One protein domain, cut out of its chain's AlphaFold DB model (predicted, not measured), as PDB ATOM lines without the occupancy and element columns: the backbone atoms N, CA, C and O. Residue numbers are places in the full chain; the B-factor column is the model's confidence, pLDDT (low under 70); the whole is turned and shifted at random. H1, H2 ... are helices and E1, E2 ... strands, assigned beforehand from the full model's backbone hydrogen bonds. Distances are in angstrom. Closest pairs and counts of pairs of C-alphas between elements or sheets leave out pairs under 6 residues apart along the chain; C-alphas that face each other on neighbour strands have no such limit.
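This is residues 38 to 130 and 171 to 208 of the 720 residues of the protein "Predicted protein" of Phaeodactylum tricornutum (strain CCAP 1055/1) (UniProt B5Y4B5). Look for a strongly twisted sheet in which E7, E6, E5 and E4 run side by side, with the long helix H2 packed beside its strands, mostly near E4, the short helix H1 over E7, and a small hairpin, E1 and E2, next to the edge strand E3. The loop of that hairpin reaches one end of the long axis, at Gly 50, and the stretch after the cut reaches the other, at Asp 172. The printed part has 131 residues with two named helices and eight named strands, in the order E1 E2 H1 E3 H2 E4 E5 E6 E7 E8; the sheet runs E3 E7 E6 E5 E4, antiparallel from E7 to E4. The class is mixed, helices and strands, with under half of the residues in named elements. The whole is compact, with a radius of gyration of the C-alphas of 15.0 A, and elongated, spanning 52 by 33 by 28 A.

Begin at E1, residues 41 to 44, and E2, residues 55 to 58, an antiparallel hairpin with N 43 and O 56 at 2.9 A. H1, residues 61 to 65, is on the five-stranded sheet, over E7, residues 190 to 199, at a height of 6.5 A; their closest C-alphas are Thr 65 and Gly 196, 4.3 A apart. E3, residues 73 to 75, meets E7 only at a point; its closest C-alpha to E1 is Tyr 75, 4.9 A from that of Val 44. H2, residues 86 to 100, is on the sheet at a height of 4.9 A, only just over none of its strands, with 2 C-alphas falling on E6, residues 181 to 187. The closest C-alphas of H2 and E4, residues 105 to 110, are Glu 95 and Ile 105, 6.0 A apart. E4 forms a hairpin with E5, residues 118 to 123, with N 108 and O 120 at 2.7 A. E6 is antiparallel to E5, with N 121 and O 182 at 2.8 A, and forms a hairpin with E7, with N 194 and O 183 at 2.9 A. E7 bends by 79 degrees at residue 196 and runs on into E8, residues 201 to 203, which pairs with no named strand. In H2 every O i to N i+4 pair is within hydrogen-bond range; H1 has 0 of 1, and 2 of 2 O i to N i+3 pairs.

Find C-alpha 41 at (162.037, 165.463, 187.358), where E1 begins. H2 spans 21.4 A from C-alpha 86 at (177.422, 165.493, 183.941). E6 spans 20.7 A and E7 23.0 A; E8 ends at (154.788, 185.331, 180.069).

The C-alphas of Gly 50 and Asp 172, the two farthest apart, are 52.4 A apart. Residues 131 to 170 are not printed; C-alphas 130 and 171 are 9.2 A apart across this cut. Of the links printed whole, none is long. The model's pLDDT is under 70 at residues 45 to 55 and 110 to 116.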
ATOM      1  N   LEU A  38     155.921 173.635 184.383       90.31
ATOM      2  CA  LEU A  38     156.018 172.339 185.040       90.31
ATOM      3  C   LEU A  38     157.220 171.586 184.472       90.31
ATOM      4  O   LEU A  38     157.379 171.508 183.254       90.31
ATOM      5  N   ILE A  39     158.071 171.062 185.352       91.31
ATOM      6  CA  ILE A  39     159.170 170.160 184.997       91.31
ATOM      7  C   ILE A  39     159.117 168.994 185.984       91.31
ATOM      8  O   ILE A  39     159.593 169.115 187.112       91.31
ATOM      9  N   ALA A  40     158.501 167.886 185.578       89.94
ATOM     10  CA  ALA A  40     158.527 166.648 186.346       89.94
ATOM     11  C   ALA A  40     159.938 166.049 186.241       89.94
ATOM     12  O   ALA A  40     160.443 165.862 185.132       89.94
ATOM     13  N   PHE A  41     160.621 165.845 187.369       90.69
ATOM     14  CA  PHE A  41     162.037 165.463 187.358       90.69
ATOM     15  C   PHE A  41     162.437 164.669 188.610       90.69
ATOM     16  O   PHE A  41     162.020 165.036 189.714       90.69
ATOM     17  N   PRO A  42     163.268 163.618 188.479       86.00
ATOM     18  CA  PRO A  42     163.813 162.903 189.626       86.00
ATOM     19  C   PRO A  42     164.848 163.762 190.363       86.00
ATOM     20  O   PRO A  42     165.753 164.339 189.755       86.00
ATOM     21  N   VAL A  43     164.723 163.826 191.686       84.56
ATOM     22  CA  VAL A  43     165.576 164.618 192.577       84.56
ATOM     23  C   VAL A  43     165.976 163.818 193.811       84.56
ATOM     24  O   VAL A  43     165.323 162.852 194.194       84.56
ATOM     25  N   VAL A  44     167.051 164.249 194.456       81.50
ATOM     26  CA  VAL A  44     167.459 163.793 195.782       81.50
ATOM     27  C   VAL A  44     167.068 164.895 196.763       81.50
ATOM     28  O   VAL A  44     167.615 166.003 196.735       81.50
ATOM     29  N   LEU A  45     166.057 164.611 197.581       69.62
ATOM     30  CA  LEU A  45     165.614 165.497 198.659       69.62
ATOM     31  C   LEU A  45     166.646 165.469 199.804       69.62
ATOM     32  O   LEU A  45     167.424 164.516 199.883       69.62
ATOM     33  N   PRO A  46     166.741 166.525 200.635       60.56
ATOM     34  CA  PRO A  46     167.866 166.686 201.549       60.56
ATOM     35  C   PRO A  46     168.024 165.500 202.502       60.56
ATOM     36  O   PRO A  46     167.155 165.211 203.322       60.56
ATOM     37  N   VAL A  47     169.191 164.868 202.407       51.66
ATOM     38  CA  VAL A  47     169.706 163.910 203.382       51.66
ATOM     39  C   VAL A  47     169.831 164.616 204.731       51.66
ATOM     40  O   VAL A  47     170.669 165.506 204.894       51.66
ATOM     41  N   LEU A  48     169.006 164.213 205.699       44.91
ATOM     42  CA  LEU A  48     169.293 164.473 207.107       44.91
ATOM     43  C   LEU A  48     170.611 163.763 207.468       44.91
ATOM     44  O   LEU A  48     170.823 162.642 206.994       44.91
ATOM     45  N   PRO A  49     171.499 164.366 208.282       43.66
ATOM     46  CA  PRO A  49     172.749 163.722 208.676       43.66
ATOM     47  C   PRO A  49     172.482 162.332 209.276       43.66
ATOM     48  O   PRO A  49     171.827 162.224 210.307       43.66
ATOM     49  N   GLY A  50     172.959 161.279 208.606       51.69
ATOM     50  CA  GLY A  50     172.777 159.883 209.028       51.69
ATOM     51  C   GLY A  50     171.707 159.068 208.284       51.69
ATOM     52  O   GLY A  50     171.609 157.875 208.548       51.69
ATOM     53  N   MET A  51     170.941 159.636 207.340       47.25
ATOM     54  CA  MET A  51     169.996 158.859 206.511       47.25
ATOM     55  C   MET A  51     170.512 158.577 205.086       47.25
ATOM     56  O   MET A  51     171.204 159.414 204.505       47.25
ATOM     57  N   PRO A  52     170.172 157.421 204.479       55.97
ATOM     58  CA  PRO A  52     170.535 157.126 203.096       55.97
ATOM     59  C   PRO A  52     169.791 158.039 202.109       55.97
ATOM     60  O   PRO A  52     168.611 158.349 202.276       55.97
ATOM     61  N   ALA A  53     170.480 158.453 201.044       61.19
ATOM     62  CA  ALA A  53     169.917 159.315 200.010       61.19
ATOM     63  C   ALA A  53     168.882 158.562 199.157       61.19
ATOM     64  O   ALA A  53     169.241 157.748 198.305       61.19
ATOM     65  N   THR A  54     167.596 158.855 199.349       63.94
ATOM     66  CA  THR A  54     166.515 158.290 198.532       63.94
ATOM     67  C   THR A  54     166.246 159.157 197.301       63.94
ATOM     68  O   THR A  54     166.014 160.366 197.388       63.94
ATOM     69  N   LEU A  55     166.277 158.535 196.119       69.94
ATOM     70  CA  LEU A  55     165.850 159.180 194.879       69.94
ATOM     71  C   LEU A  55     164.319 159.293 194.887       69.94
ATOM     72  O   LEU A  55     163.623 158.284 194.964       69.94
ATOM     73  N   SER A  56     163.798 160.512 194.786       73.44
ATOM     74  CA  SER A  56     162.364 160.799 194.807       73.44
ATOM     75  C   SER A  56     161.932 161.477 193.507       73.44
ATOM     76  O   SER A  56     162.621 162.356 192.981       73.44
ATOM     77  N   TYR A  57     160.787 161.075 192.959       75.31
ATOM     78  CA  TYR A  57     160.252 161.693 191.750       75.31
ATOM     79  C   TYR A  57     159.420 162.925 192.114       75.31
ATOM     80  O   TYR A  57     158.384 162.812 192.767       75.31
ATOM     81  N   CYS A  58     159.852 164.116 191.692       77.06
ATOM     82  CA  CYS A  58     159.092 165.332 191.948       77.06
ATOM     83  C   CYS A  58     158.111 165.627 190.807       77.06
ATOM     84  O   CYS A  58     158.521 165.817 189.660       77.06
ATOM     85  N   ASN A  59     156.827 165.772 191.154       80.38
ATOM     86  CA  ASN A  59     155.760 166.181 190.232       80.38
ATOM     87  C   ASN A  59     156.048 167.526 189.538       80.38
ATOM     88  O   ASN A  59     155.695 167.707 188.375       80.38
ATOM     89  N   ASN A  60     156.698 168.474 190.227       89.00
ATOM     90  CA  ASN A  60     157.193 169.707 189.616       89.00
ATOM     91  C   ASN A  60     158.424 170.261 190.353       89.00
ATOM     92  O   ASN A  60     158.294 170.946 191.368       89.00
ATOM     93  N   LEU A  61     159.611 170.060 189.774       90.12
ATOM     94  CA  LEU A  61     160.895 170.603 190.238       90.12
ATOM     95  C   LEU A  61     160.827 172.107 190.555       90.12
ATOM     96  O   LEU A  61     161.492 172.591 191.470       90.12
ATOM     97  N   LEU A  62     160.021 172.859 189.802       90.38
ATOM     98  CA  LEU A  62     159.930 174.309 189.936       90.38
ATOM     99  C   LEU A  62     159.161 174.764 191.180       90.38
ATOM    100  O   LEU A  62     159.284 175.935 191.549       90.38
ATOM    101  N   GLU A  63     158.447 173.876 191.882       87.44
ATOM    102  CA  GLU A  63     157.814 174.242 193.152       87.44
ATOM    103  C   GLU A  63     158.852 174.695 194.189       87.44
ATOM    104  O   GLU A  63     158.634 175.670 194.913       87.44
ATOM    105  N   TYR A  64     160.028 174.070 194.182       88.25
ATOM    106  CA  TYR A  64     161.144 174.411 195.060       88.25
ATOM    107  C   TYR A  64     161.766 175.793 194.786       88.25
ATOM    108  O   TYR A  64     162.553 176.289 195.588       88.25
ATOM    109  N   THR A  65     161.386 176.486 193.706       89.38
ATOM    110  CA  THR A  65     161.767 177.898 193.505       89.38
ATOM    111  C   THR A  65     160.900 178.887 194.298       89.38
ATOM    112  O   THR A  65     161.275 180.054 194.408       89.38
ATOM    113  N   LYS A  66     159.776 178.449 194.892       87.25
ATOM    114  CA  LYS A  66     158.935 179.281 195.774       87.25
ATOM    115  C   LYS A  66     159.703 179.675 197.043       87.25
ATOM    116  O   LYS A  66     160.433 178.862 197.608       87.25
ATOM    117  N   SER A  67     159.467 180.891 197.537       88.06
ATOM    118  CA  SER A  67     160.157 181.487 198.696       88.06
ATOM    119  C   SER A  67     160.187 180.610 199.958       88.06
ATOM    120  O   SER A  67     161.193 180.630 200.661       88.06
ATOM    121  N   LYS A  68     159.152 179.787 200.205       87.69
ATOM    122  CA  LYS A  68     159.099 178.821 201.326       87.69
ATOM    123  C   LYS A  68     160.275 177.828 201.381       87.69
ATOM    124  O   LYS A  68     160.563 177.305 202.448       87.69
ATOM    125  N   TYR A  69     160.969 177.590 200.266       85.56
ATOM    126  CA  TYR A  69     162.115 176.674 200.184       85.56
ATOM    127  C   TYR A  69     163.478 177.392 200.149       85.56
ATOM    128  O   TYR A  69     164.506 176.778 199.858       85.56
ATOM    129  N   LYS A  70     163.517 178.705 200.416       87.06
ATOM    130  CA  LYS A  70     164.754 179.496 200.420       87.06
ATOM    131  C   LYS A  70     165.761 178.921 201.422       87.06
ATOM    132  O   LYS A  70     165.449 178.744 202.592       87.06
ATOM    133  N   GLY A  71     166.979 178.657 200.952       82.31
ATOM    134  CA  GLY A  71     168.062 178.074 201.759       82.31
ATOM    135  C   GLY A  71     168.151 176.545 201.703       82.31
ATOM    136  O   GLY A  71     169.211 176.001 202.000       82.31
ATOM    137  N   GLN A  72     167.105 175.852 201.242       85.19
ATOM    138  CA  GLN A  72     167.167 174.410 201.001       85.19
ATOM    139  C   GLN A  72     167.965 174.090 199.725       85.19
ATOM    140  O   GLN A  72     168.113 174.926 198.826       85.19
ATOM    141  N   LYS A  73     168.471 172.857 199.636       87.38
ATOM    142  CA  LYS A  73     169.120 172.315 198.437       87.38
ATOM    143  C   LYS A  73     168.417 171.027 198.032       87.38
ATOM    144  O   LYS A  73     168.377 170.075 198.803       87.38
ATOM    145  N   VAL A  74     167.892 171.013 196.812       88.44
ATOM    146  CA  VAL A  74     167.331 169.821 196.170       88.44
ATOM    147  C   VAL A  74     168.352 169.357 195.141       88.44
ATOM    148  O   VAL A  74     168.595 170.060 194.156       88.44
ATOM    149  N   TYR A  75     169.011 168.237 195.424       89.44
ATOM    150  CA  TYR A  75     170.127 167.717 194.637       89.44
ATOM    151  C   TYR A  75     169.635 166.879 193.449       89.44
ATOM    152  O   TYR A  75     168.501 166.403 193.419       89.44
ATOM    153  N   PHE A  76     170.500 166.685 192.458       90.56
ATOM    154  CA  PHE A  76     170.297 165.729 191.370       90.56
ATOM    155  C   PHE A  76     171.209 164.511 191.570       90.56
ATOM    156  O   PHE A  76     172.243 164.604 192.227       90.56
ATOM    157  N   CYS A  77     170.827 163.361 191.010       86.88
ATOM    158  CA  CYS A  77     171.540 162.094 191.194       86.88
ATOM    159  C   CYS A  77     173.016 162.179 190.748       86.88
ATOM    160  O   CYS A  77     173.296 162.284 189.554       86.88
ATOM    161  N   GLN A  78     173.958 162.116 191.697       85.31
ATOM    162  CA  GLN A  78     175.387 162.332 191.435       85.31
ATOM    163  C   GLN A  78     176.011 161.251 190.539       85.31
ATOM    164  O   GLN A  78     176.860 161.577 189.715       85.31
ATOM    165  N   SER A  79     175.564 159.994 190.640       85.25
ATOM    166  CA  SER A  79     176.037 158.903 189.774       85.25
ATOM    167  C   SER A  79     175.604 159.071 188.315       85.25
ATOM    168  O   SER A  79     176.329 158.668 187.413       85.25
ATOM    169  N   LYS A  80     174.451 159.712 188.070       87.38
ATOM    170  CA  LYS A  80     173.982 160.049 186.718       87.38
ATOM    171  C   LYS A  80     174.561 161.376 186.202       87.38
ATOM    172  O   LYS A  80     174.722 161.544 184.997       87.38
ATOM    173  N   TYR A  81     174.859 162.321 187.095       91.19
ATOM    174  CA  TYR A  81     175.288 163.680 186.750       91.19
ATOM    175  C   TYR A  81     176.561 164.098 187.529       91.19
ATOM    176  O   TYR A  81     176.478 164.927 188.443       91.19
ATOM    177  N   PRO A  82     177.747 163.550 187.191       88.75
ATOM    178  CA  PRO A  82     179.008 163.862 187.870       88.75
ATOM    179  C   PRO A  82     179.459 165.319 187.661       88.75
ATOM    180  O   PRO A  82     179.159 165.938 186.642       88.75
ATOM    181  N   LEU A  83     180.218 165.867 188.616       80.44
ATOM    182  CA  LEU A  83     180.474 167.312 188.774       80.44
ATOM    183  C   LEU A  83     181.282 168.020 187.668       80.44
ATOM    184  O   LEU A  83     181.356 169.251 187.685       80.44
ATOM    185  N   HIS A  84     181.855 167.282 186.715       72.19
ATOM    186  CA  HIS A  84     182.653 167.841 185.618       72.19
ATOM    187  C   HIS A  84     182.031 167.562 184.239       72.19
ATOM    188  O   HIS A  84     181.834 168.506 183.474       72.19
ATOM    189  N   ASP A  85     181.598 166.325 183.974       77.88
ATOM    190  CA  ASP A  85     181.041 165.926 182.667       77.88
ATOM    191  C   ASP A  85     179.502 165.836 182.643       77.88
ATOM    192  O   ASP A  85     178.865 165.916 181.590       77.88
ATOM    193  N   GLY A  86     178.861 165.730 183.811       85.69
ATOM    194  CA  GLY A  86     177.422 165.493 183.941       85.69
ATOM    195  C   GLY A  86     176.526 166.685 183.599       85.69
ATOM    196  O   GLY A  86     175.317 166.504 183.447       85.69
ATOM    197  N   TRP A  87     177.073 167.901 183.457       89.62
ATOM    198  CA  TRP A  87     176.267 169.104 183.210       89.62
ATOM    199  C   TRP A  87     175.466 169.038 181.904       89.62
ATOM    200  O   TRP A  87     174.284 169.383 181.896       89.62
ATOM    201  N   GLU A  88     176.079 168.622 180.790       88.38
ATOM    202  CA  GLU A  88     175.375 168.587 179.502       88.38
ATOM    203  C   GLU A  88     174.309 167.482 179.468       88.38
ATOM    204  O   GLU A  88     173.240 167.701 178.898       88.38
ATOM    205  N   VAL A  89     174.532 166.363 180.170       89.19
ATOM    206  CA  VAL A  89     173.531 165.301 180.373       89.19
ATOM    207  C   VAL A  89     172.355 165.825 181.205       89.19
ATOM    208  O   VAL A  89     171.219 165.812 180.735       89.19
ATOM    209  N   LEU A  90     172.619 166.402 182.385       91.94
ATOM    210  CA  LEU A  90     171.599 166.997 183.261       91.94
ATOM    211  C   LEU A  90     170.769 168.065 182.532       91.94
ATOM    212  O   LEU A  90     169.543 168.097 182.627       91.94
ATOM    213  N   LYS A  91     171.430 168.935 181.768       91.75
ATOM    214  CA  LYS A  91     170.796 169.976 180.952       91.75
ATOM    215  C   LYS A  91     169.927 169.393 179.833       91.75
ATOM    216  O   LYS A  91     168.844 169.923 179.592       91.75
ATOM    217  N   ASN A  92     170.383 168.348 179.141       90.50
ATOM    218  CA  ASN A  92     169.612 167.686 178.085       90.50
ATOM    219  C   ASN A  92     168.371 166.972 178.650       90.50
ATOM    220  O   ASN A  92     167.293 167.072 178.060       90.50
ATOM    221  N   ASP A  93     168.491 166.341 179.817       91.75
ATOM    222  CA  ASP A  93     167.376 165.690 180.508       91.75
ATOM    223  C   ASP A  93     166.342 166.712 181.004       91.75
ATOM    224  O   ASP A  93     165.147 166.567 180.741       91.75
ATOM    225  N   LEU A  94     166.788 167.795 181.653       93.12
ATOM    226  CA  LEU A  94     165.917 168.891 182.097       93.12
ATOM    227  C   LEU A  94     165.198 169.573 180.928       93.12
ATOM    228  O   LEU A  94     164.023 169.922 181.040       93.12
ATOM    229  N   GLU A  95     165.883 169.767 179.797       92.75
ATOM    230  CA  GLU A  95     165.256 170.274 178.577       92.75
ATOM    231  C   GLU A  95     164.224 169.298 178.005       92.75
ATOM    232  O   GLU A  95     163.178 169.745 177.540       92.75
ATOM    233  N   SER A  96     164.483 167.991 178.050       89.38
ATOM    234  CA  SER A  96     163.549 166.969 177.564       89.38
ATOM    235  C   SER A  96     162.273 166.931 178.412       89.38
ATOM    236  O   SER A  96     161.178 167.046 177.859       89.38
ATOM    237  N   ALA A  97     162.416 166.911 179.741       91.00
ATOM    238  CA  ALA A  97     161.300 166.980 180.684       91.00
ATOM    239  C   ALA A  97     160.487 168.282 180.542       91.00
ATOM    240  O   ALA A  97     159.256 168.263 180.543       91.00
ATOM    241  N   ALA A  98     161.155 169.426 180.354       91.50
ATOM    242  CA  ALA A  98     160.478 170.697 180.102       91.50
ATOM    243  C   ALA A  98     159.711 170.693 178.763       91.50
ATOM    244  O   ALA A  98     158.582 171.187 178.697       91.50
ATOM    245  N   LEU A  99     160.289 170.117 177.701       89.00
ATOM    246  CA  LEU A  99     159.681 170.065 176.367       89.00
ATOM    247  C   LEU A  99     158.415 169.211 176.327       89.00
ATOM    248  O   LEU A  99     157.459 169.593 175.652       89.00
ATOM    249  N   GLU A 100     158.382 168.099 177.060       86.62
ATOM    250  CA  GLU A 100     157.193 167.247 177.203       86.62
ATOM    251  C   GLU A 100     156.013 168.016 177.809       86.62
ATOM    252  O   GLU A 100     154.880 167.899 177.339       86.62
ATOM    253  N   GLN A 101     156.308 168.912 178.751       88.00
ATOM    254  CA  GLN A 101     155.345 169.801 179.405       88.00
ATOM    255  C   GLN A 101     155.055 171.099 178.624       88.00
ATOM    256  O   GLN A 101     154.300 171.956 179.093       88.00
ATOM    257  N   GLY A 102     155.621 171.251 177.420       86.31
ATOM    258  CA  GLY A 102     155.374 172.394 176.536       86.31
ATOM    259  C   GLY A 102     156.343 173.569 176.673       86.31
ATOM    260  O   GLY A 102     156.152 174.600 176.027       86.31
ATOM    261  N   SER A 103     157.390 173.443 177.492       87.38
ATOM    262  CA  SER A 103     158.358 174.506 177.766       87.38
ATOM    263  C   SER A 103     159.696 174.260 177.064       87.38
ATOM    264  O   SER A 103     160.386 173.276 177.303       87.38
ATOM    265  N   ALA A 104     160.110 175.185 176.194       89.62
ATOM    266  CA  ALA A 104     161.474 175.194 175.668       89.62
ATOM    267  C   ALA A 104     162.359 176.062 176.569       89.62
ATOM    268  O   ALA A 104     162.296 177.291 176.479       89.62
ATOM    269  N   ILE A 105     163.203 175.436 177.387       92.06
ATOM    270  CA  ILE A 105     164.217 176.122 178.200       92.06
ATOM    271  C   ILE A 105     165.595 176.094 177.521       92.06
ATOM    272  O   ILE A 105     165.855 175.276 176.643       92.06
ATOM    273  N   ILE A 106     166.470 177.030 177.891       90.44
ATOM    274  CA  ILE A 106     167.867 177.122 177.446       90.44
ATOM    275  C   ILE A 106     168.760 177.598 178.599       90.44
ATOM    276  O   ILE A 106     168.328 178.379 179.447       90.44
ATOM    277  N   SER A 107     170.031 177.188 178.598       88.94
ATOM    278  CA  SER A 107     171.043 177.766 179.494       88.94
ATOM    279  C   SER A 107     171.369 179.211 179.095       88.94
ATOM    280  O   SER A 107     171.582 179.516 177.918       88.94
ATOM    281  N   ASN A 108     171.418 180.105 180.082       85.44
ATOM    282  CA  ASN A 108     171.652 181.538 179.925       85.44
ATOM    283  C   ASN A 108     173.084 181.971 180.290       85.44
ATOM    284  O   ASN A 108     173.312 183.148 180.553       85.44
ATOM    285  N   GLY A 109     174.040 181.040 180.297       73.00
ATOM    286  CA  GLY A 109     175.403 181.280 180.775       73.00
ATOM    287  C   GLY A 109     175.569 180.995 182.272       73.00
ATOM    288  O   GLY A 109     174.635 180.552 182.945       73.00
ATOM    289  N   GLY A 110     176.790 181.203 182.768       63.91
ATOM    290  CA  GLY A 110     177.114 181.159 184.196       63.91
ATOM    291  C   GLY A 110     177.345 182.559 184.760       63.91
ATOM    292  O   GLY A 110     177.552 183.503 183.999       63.91
ATOM    293  N   GLY A 111     177.278 182.695 186.082       57.12
ATOM    294  CA  GLY A 111     177.507 183.977 186.745       57.12
ATOM    295  C   GLY A 111     178.986 184.375 186.792       57.12
ATOM    296  O   GLY A 111     179.874 183.526 186.864       57.12
ATOM    297  N   THR A 112     179.247 185.680 186.775       49.62
ATOM    298  CA  THR A 112     180.576 186.269 186.996       49.62
ATOM    299  C   THR A 112     180.885 186.381 188.500       49.62
ATOM    300  O   THR A 112     179.983 186.338 189.339       49.62
ATOM    301  N   GLY A 113     182.170 186.486 188.865       55.88
ATOM    302  CA  GLY A 113     182.605 186.615 190.266       55.88
ATOM    303  C   GLY A 113     182.157 185.448 191.162       55.88
ATOM    304  O   GLY A 113     182.292 184.282 190.787       55.88
ATOM    305  N   ASN A 114     181.572 185.759 192.323       47.34
ATOM    306  CA  ASN A 114     181.100 184.781 193.322       47.34
ATOM    307  C   ASN A 114     179.981 183.835 192.823       47.34
ATOM    308  O   ASN A 114     179.558 182.936 193.547       47.34
ATOM    309  N   ALA A 115     179.502 184.007 191.587       56.34
ATOM    310  CA  ALA A 115     178.498 183.156 190.956       56.34
ATOM    311  C   ALA A 115     179.069 182.142 189.935       56.34
ATOM    312  O   ALA A 115     178.282 181.523 189.212       56.34
ATOM    313  N   ARG A 116     180.399 181.919 189.903       64.88
ATOM    314  CA  ARG A 116     181.079 180.917 189.044       64.88
ATOM    315  C   ARG A 116     180.414 179.531 189.076       64.88
ATOM    316  O   ARG A 116     180.201 178.940 188.017       64.88
ATOM    317  N   ASN A 117     179.997 179.058 190.256       82.25
ATOM    318  CA  ASN A 117     179.331 177.759 190.432       82.25
ATOM    319  C   ASN A 117     177.807 177.830 190.223       82.25
ATOM    320  O   ASN A 117     177.023 177.363 191.052       82.25
ATOM    321  N   SER A 118     177.365 178.476 189.138       88.12
ATOM    322  CA  SER A 118     175.949 178.535 188.769       88.12
ATOM    323  C   SER A 118     175.717 178.535 187.257       88.12
ATOM    324  O   SER A 118     176.520 179.061 186.484       88.12
ATOM    325  N   LYS A 119     174.582 177.969 186.830       89.81
ATOM    326  CA  LYS A 119     174.002 178.114 185.487       89.81
ATOM    327  C   LYS A 119     172.537 178.514 185.638       89.81
ATOM    328  O   LYS A 119     171.755 177.810 186.278       89.81
ATOM    329  N   LYS A 120     172.144 179.635 185.033       91.38
ATOM    330  CA  LYS A 120     170.739 180.064 184.990       91.38
ATOM    331  C   LYS A 120     170.065 179.460 183.762       91.38
ATOM    332  O   LYS A 120     170.549 179.672 182.654       91.38
ATOM    333  N   LEU A 121     168.955 178.751 183.930       93.50
ATOM    334  CA  LEU A 121     168.085 178.340 182.831       93.50
ATOM    335  C   LEU A 121     166.936 179.339 182.687       93.50
ATOM    336  O   LEU A 121     166.427 179.879 183.669       93.50
ATOM    337  N   ILE A 122     166.549 179.612 181.447       93.88
ATOM    338  CA  ILE A 122     165.469 180.539 181.089       93.88
ATOM    339  C   ILE A 122     164.611 179.928 179.986       93.88
ATOM    340  O   ILE A 122     165.083 179.071 179.237       93.88
ATOM    341  N   CYS A 123     163.391 180.422 179.803       92.38
ATOM    342  CA  CYS A 123     162.647 180.132 178.581       92.38
ATOM    343  C   CYS A 123     163.413 180.613 177.328       92.38
ATOM    344  O   CYS A 123     164.045 181.669 177.318       92.38
ATOM    345  N   LYS A 124     163.297 179.881 176.217       89.00
ATOM    346  CA  LYS A 124     163.846 180.233 174.896       89.00
ATOM    347  C   LYS A 124     163.300 181.558 174.336       89.00
ATOM    348  O   LYS A 124     163.988 182.200 173.540       89.00
ATOM    349  N   CYS A 125     162.115 181.976 174.787       88.75
ATOM    350  CA  CYS A 125     161.498 183.282 174.521       88.75
ATOM    351  C   CYS A 125     161.963 184.382 175.509       88.75
ATOM    352  O   CYS A 125     161.552 185.533 175.400       88.75
ATOM    353  N   GLY A 126     162.819 184.052 176.482       89.06
ATOM    354  CA  GLY A 126     163.366 184.954 177.506       89.06
ATOM    355  C   GLY A 126     164.605 185.750 177.081       89.06
ATOM    356  O   GLY A 126     165.293 186.321 177.924       89.06
ATOM    357  N   ARG A 127     164.931 185.776 175.783       88.75
ATOM    358  CA  ARG A 127     166.004 186.601 175.205       88.75
ATOM    359  C   ARG A 127     165.453 187.438 174.063       88.75
ATOM    360  O   ARG A 127     164.738 186.901 173.222       88.75
ATOM    361  N   VAL A 128     165.878 188.695 173.985       88.50
ATOM    362  CA  VAL A 128     165.625 189.569 172.832       88.50
ATOM    363  C   VAL A 128     166.365 189.044 171.592       88.50
ATOM    364  O   VAL A 128     167.445 188.448 171.677       88.50
ATOM    365  N   TYR A 129     165.769 189.236 170.420       86.88
ATOM    366  CA  TYR A 129     166.361 188.964 169.122       86.88
ATOM    367  C   TYR A 129     167.308 190.103 168.736       86.88
ATOM    368  O   TYR A 129     166.884 191.204 168.393       86.88
ATOM    369  N   GLN A 130     168.607 189.826 168.757       81.56
ATOM    370  CA  GLN A 130     169.621 190.766 168.293       81.56
ATOM    371  C   GLN A 130     169.694 190.719 166.757       81.56
ATOM    372  O   GLN A 130     170.104 189.710 166.183       81.56
ATOM    373  N   PRO A 171     161.613 187.532 171.055       83.62
ATOM    374  CA  PRO A 171     160.943 188.801 170.776       83.62
ATOM    375  C   PRO A 171     161.904 189.880 170.288       83.62
ATOM    376  O   PRO A 171     163.108 189.801 170.504       83.62
ATOM    377  N   ASP A 172     161.369 190.905 169.644       79.81
ATOM    378  CA  ASP A 172     162.097 192.076 169.146       79.81
ATOM    379  C   ASP A 172     162.461 193.095 170.242       79.81
ATOM    380  O   ASP A 172     163.468 193.786 170.115       79.81
ATOM    381  N   ASN A 173     161.683 193.158 171.326       81.94
ATOM    382  CA  ASN A 173     161.846 194.116 172.421       81.94
ATOM    383  C   ASN A 173     161.947 193.439 173.802       81.94
ATOM    384  O   ASN A 173     161.476 192.318 174.004       81.94
ATOM    385  N   ALA A 174     162.543 194.145 174.769       85.12
ATOM    386  CA  ALA A 174     162.769 193.643 176.128       85.12
ATOM    387  C   ALA A 174     161.475 193.421 176.933       85.12
ATOM    388  O   ALA A 174     161.408 192.487 177.726       85.12
ATOM    389  N   ASN A 175     160.426 194.217 176.705       83.31
ATOM    390  CA  ASN A 175     159.166 194.104 177.453       83.31
ATOM    391  C   ASN A 175     158.381 192.834 177.090       83.31
ATOM    392  O   ASN A 175     157.648 192.296 177.917       83.31
ATOM    393  N   SER A 176     158.581 192.323 175.872       82.94
ATOM    394  CA  SER A 176     157.904 191.131 175.349       82.94
ATOM    395  C   SER A 176     158.614 189.812 175.687       82.94
ATOM    396  O   SER A 176     158.146 188.759 175.267       82.94
ATOM    397  N   VAL A 177     159.732 189.820 176.428       89.75
ATOM    398  CA  VAL A 177     160.441 188.576 176.788       89.75
ATOM    399  C   VAL A 177     159.682 187.752 177.824       89.75
ATOM    400  O   VAL A 177     158.982 188.278 178.692       89.75
ATOM    401  N   CYS A 178     159.850 186.436 177.748       90.62
ATOM    402  CA  CYS A 178     159.362 185.525 178.773       90.62
ATOM    403  C   CYS A 178     160.220 185.631 180.041       90.62
ATOM    404  O   CYS A 178     161.445 185.521 179.970       90.62
ATOM    405  N   ARG A 179     159.587 185.802 181.207       90.44
ATOM    406  CA  ARG A 179     160.294 185.962 182.490       90.44
ATOM    407  C   ARG A 179     160.590 184.645 183.223       90.44
ATOM    408  O   ARG A 179     161.235 184.693 184.271       90.44
ATOM    409  N   MET A 180     160.146 183.494 182.706       93.25
ATOM    410  CA  MET A 180     160.387 182.182 183.323       93.25
ATOM    411  C   MET A 180     161.889 181.887 183.413       93.25
ATOM    412  O   MET A 180     162.607 181.947 182.406       93.25
ATOM    413  N   SER A 181     162.366 181.577 184.623       93.75
ATOM    414  CA  SER A 181     163.762 181.209 184.868       93.75
ATOM    415  C   SER A 181     163.980 180.490 186.198       93.75
ATOM    416  O   SER A 181     163.254 180.714 187.160       93.75
ATOM    417  N   PHE A 182     165.028 179.677 186.274       93.88
ATOM    418  CA  PHE A 182     165.501 179.039 187.504       93.88
ATOM    419  C   PHE A 182     167.022 178.856 187.442       93.88
ATOM    420  O   PHE A 182     167.626 179.006 186.378       93.88
ATOM    421  N   THR A 183     167.666 178.567 188.571       92.50
ATOM    422  CA  THR A 183     169.132 178.478 188.645       92.50
ATOM    423  C   THR A 183     169.557 177.145 189.237       92.50
ATOM    424  O   THR A 183     169.071 176.752 190.295       92.50
ATOM    425  N   ILE A 184     170.505 176.483 188.578       92.50
ATOM    426  CA  ILE A 184     171.217 175.324 189.115       92.50
ATOM    427  C   ILE A 184     172.581 175.797 189.611       92.50
ATOM    428  O   ILE A 184     173.249 176.602 188.955       92.50
ATOM    429  N   LYS A 185     172.974 175.311 190.782       91.12
ATOM    430  CA  LYS A 185     174.297 175.494 191.380       91.12
ATOM    431  C   LYS A 185     174.945 174.131 191.603       91.12
ATOM    432  O   LYS A 185     174.304 173.100 191.408       91.12
ATOM    433  N   TRP A 186     176.214 174.128 191.982       89.88
ATOM    434  CA  TRP A 186     176.911 172.919 192.406       89.88
ATOM    435  C   TRP A 186     177.861 173.195 193.565       89.88
ATOM    436  O   TRP A 186     178.370 174.306 193.736       89.88
ATOM    437  N   ASP A 187     178.067 172.161 194.369       88.19
ATOM    438  CA  ASP A 187     179.084 172.073 195.410       88.19
ATOM    439  C   ASP A 187     179.641 170.641 195.456       88.19
ATOM    440  O   ASP A 187     179.368 169.845 194.559       88.19
ATOM    441  N   LYS A 188     180.432 170.310 196.482       83.69
ATOM    442  CA  LYS A 188     181.069 168.993 196.638       83.69
ATOM    443  C   LYS A 188     180.098 167.797 196.629       83.69
ATOM    444  O   LYS A 188     180.539 166.690 196.347       83.69
ATOM    445  N   ASN A 189     178.805 168.008 196.896       82.56
ATOM    446  CA  ASN A 189     177.790 166.950 196.928       82.56
ATOM    447  C   ASN A 189     177.028 166.799 195.590       82.56
ATOM    448  O   ASN A 189     176.097 166.003 195.504       82.56
ATOM    449  N   GLY A 190     177.364 167.581 194.555       87.44
ATOM    450  CA  GLY A 190     176.742 167.495 193.229       87.44
ATOM    451  C   GLY A 190     176.004 168.761 192.781       87.44
ATOM    452  O   GLY A 190     176.088 169.829 193.397       87.44
ATOM    453  N   TYR A 191     175.271 168.641 191.671       91.31
ATOM    454  CA  TYR A 191     174.371 169.687 191.181       91.31
ATOM    455  C   TYR A 191     173.101 169.761 192.036       91.31
ATOM    456  O   TYR A 191     172.537 168.732 192.405       91.31
ATOM    457  N   TYR A 192     172.602 170.972 192.283       90.94
ATOM    458  CA  TYR A 192     171.353 171.211 193.007       90.94
ATOM    459  C   TYR A 192     170.583 172.425 192.476       90.94
ATOM    460  O   TYR A 192     171.153 173.385 191.947       90.94
ATOM    461  N   LEU A 193     169.261 172.402 192.638       91.62
ATOM    462  CA  LEU A 193     168.395 173.546 192.370       91.62
ATOM    463  C   LEU A 193     168.585 174.620 193.452       91.62
ATOM    464  O   LEU A 193     168.517 174.336 194.649       91.62
ATOM    465  N   TYR A 194     168.767 175.877 193.041       91.19
ATOM    466  CA  TYR A 194     168.866 177.008 193.963       91.19
ATOM    467  C   TYR A 194     167.472 177.422 194.463       91.19
ATOM    468  O   TYR A 194     166.805 178.276 193.876       91.19
ATOM    469  N   CYS A 195     167.022 176.761 195.529       89.62
ATOM    470  CA  CYS A 195     165.650 176.839 196.023       89.62
ATOM    471  C   CYS A 195     165.307 178.221 196.606       89.62
ATOM    472  O   CYS A 195     166.164 178.928 197.140       89.62
ATOM    473  N   GLY A 196     164.040 178.621 196.475       86.00
ATOM    474  CA  GLY A 196     163.553 179.959 196.829       86.00
ATOM    475  C   GLY A 196     163.901 181.086 195.849       86.00
ATOM    476  O   GLY A 196     163.578 182.238 196.136       86.00
ATOM    477  N   TYR A 197     164.547 180.786 194.714       88.50
ATOM    478  CA  TYR A 197     164.901 181.768 193.685       88.50
ATOM    479  C   TYR A 197     164.513 181.297 192.280       88.50
ATOM    480  O   TYR A 197     164.926 180.235 191.816       88.50
ATOM    481  N   GLY A 198     163.781 182.140 191.554       88.06
ATOM    482  CA  GLY A 198     163.372 181.884 190.177       88.06
ATOM    483  C   GLY A 198     162.085 182.618 189.824       88.06
ATOM    484  O   GLY A 198     161.630 183.500 190.547       88.06
ATOM    485  N   ASN A 199     161.503 182.239 188.695       90.44
ATOM    486  CA  ASN A 199     160.153 182.590 188.298       90.44
ATOM    487  C   ASN A 199     159.568 181.415 187.506       90.44
ATOM    488  O   ASN A 199     160.106 181.048 186.459       90.44
ATOM    489  N   ILE A 200     158.468 180.857 188.006       90.62
ATOM    490  CA  ILE A 200     157.764 179.726 187.390       90.62
ATOM    491  C   ILE A 200     156.819 180.159 186.263       90.62
ATOM    492  O   ILE A 200     156.454 179.332 185.435       90.62
ATOM    493  N   LYS A 201     156.440 181.441 186.193       90.69
ATOM    494  CA  LYS A 201     155.477 181.929 185.201       90.69
ATOM    495  C   LYS A 201     156.147 182.210 183.867       90.69
ATOM    496  O   LYS A 201     156.995 183.102 183.751       90.69
ATOM    497  N   HIS A 202     155.719 181.481 182.841       89.50
ATOM    498  CA  HIS A 202     155.871 181.928 181.465       89.50
ATOM    499  C   HIS A 202     154.998 183.157 181.236       89.50
ATOM    500  O   HIS A 202     153.905 183.252 181.785       89.50
ATOM    501  N   THR A 203     155.488 184.093 180.430       88.25
ATOM    502  CA  THR A 203     154.788 185.331 180.069       88.25
ATOM    503  C   THR A 203     155.005 185.633 178.592       88.25
ATOM    504  O   THR A 203     156.037 185.246 178.033       88.25
ATOM    505  N   ASN A 204     154.081 186.371 177.974       82.38
ATOM    506  CA  ASN A 204     154.194 186.878 176.597       82.38
ATOM    507  C   ASN A 204     154.248 185.800 175.482       82.38
ATOM    508  O   ASN A 204     154.669 186.100 174.364       82.38
ATOM    509  N   HIS A 205     153.837 184.553 175.748       82.50
ATOM    510  CA  HIS A 205     153.634 183.521 174.720       82.50
ATOM    511  C   HIS A 205     152.710 182.395 175.208       82.50
ATOM    512  O   HIS A 205     152.752 182.017 176.379       82.50
ATOM    513  N   VAL A 206     151.959 181.777 174.287       82.31
ATOM    514  CA  VAL A 206     151.125 180.598 174.592       82.31
ATOM    515  C   VAL A 206     151.941 179.404 175.097       82.31
ATOM    516  O   VAL A 206     153.125 179.243 174.767       82.31
ATOM    517  N   LYS A 207     151.270 178.524 175.845       85.38
ATOM    518  CA  LYS A 207     151.710 177.146 176.080       85.38
ATOM    519  C   LYS A 207     151.429 176.313 174.830       85.38
ATOM    520  O   LYS A 207     150.317 176.319 174.310       85.38
ATOM    521  N   LEU A 208     152.424 175.575 174.346       82.38
ATOM    522  CA  LEU A 208     152.215 174.537 173.333       82.38
ATOM    523  C   LEU A 208     152.166 173.173 174.026       82.38
ATOM    524  O   LEU A 208     152.880 172.956 174.994       82.38
TER     525      LEU A 208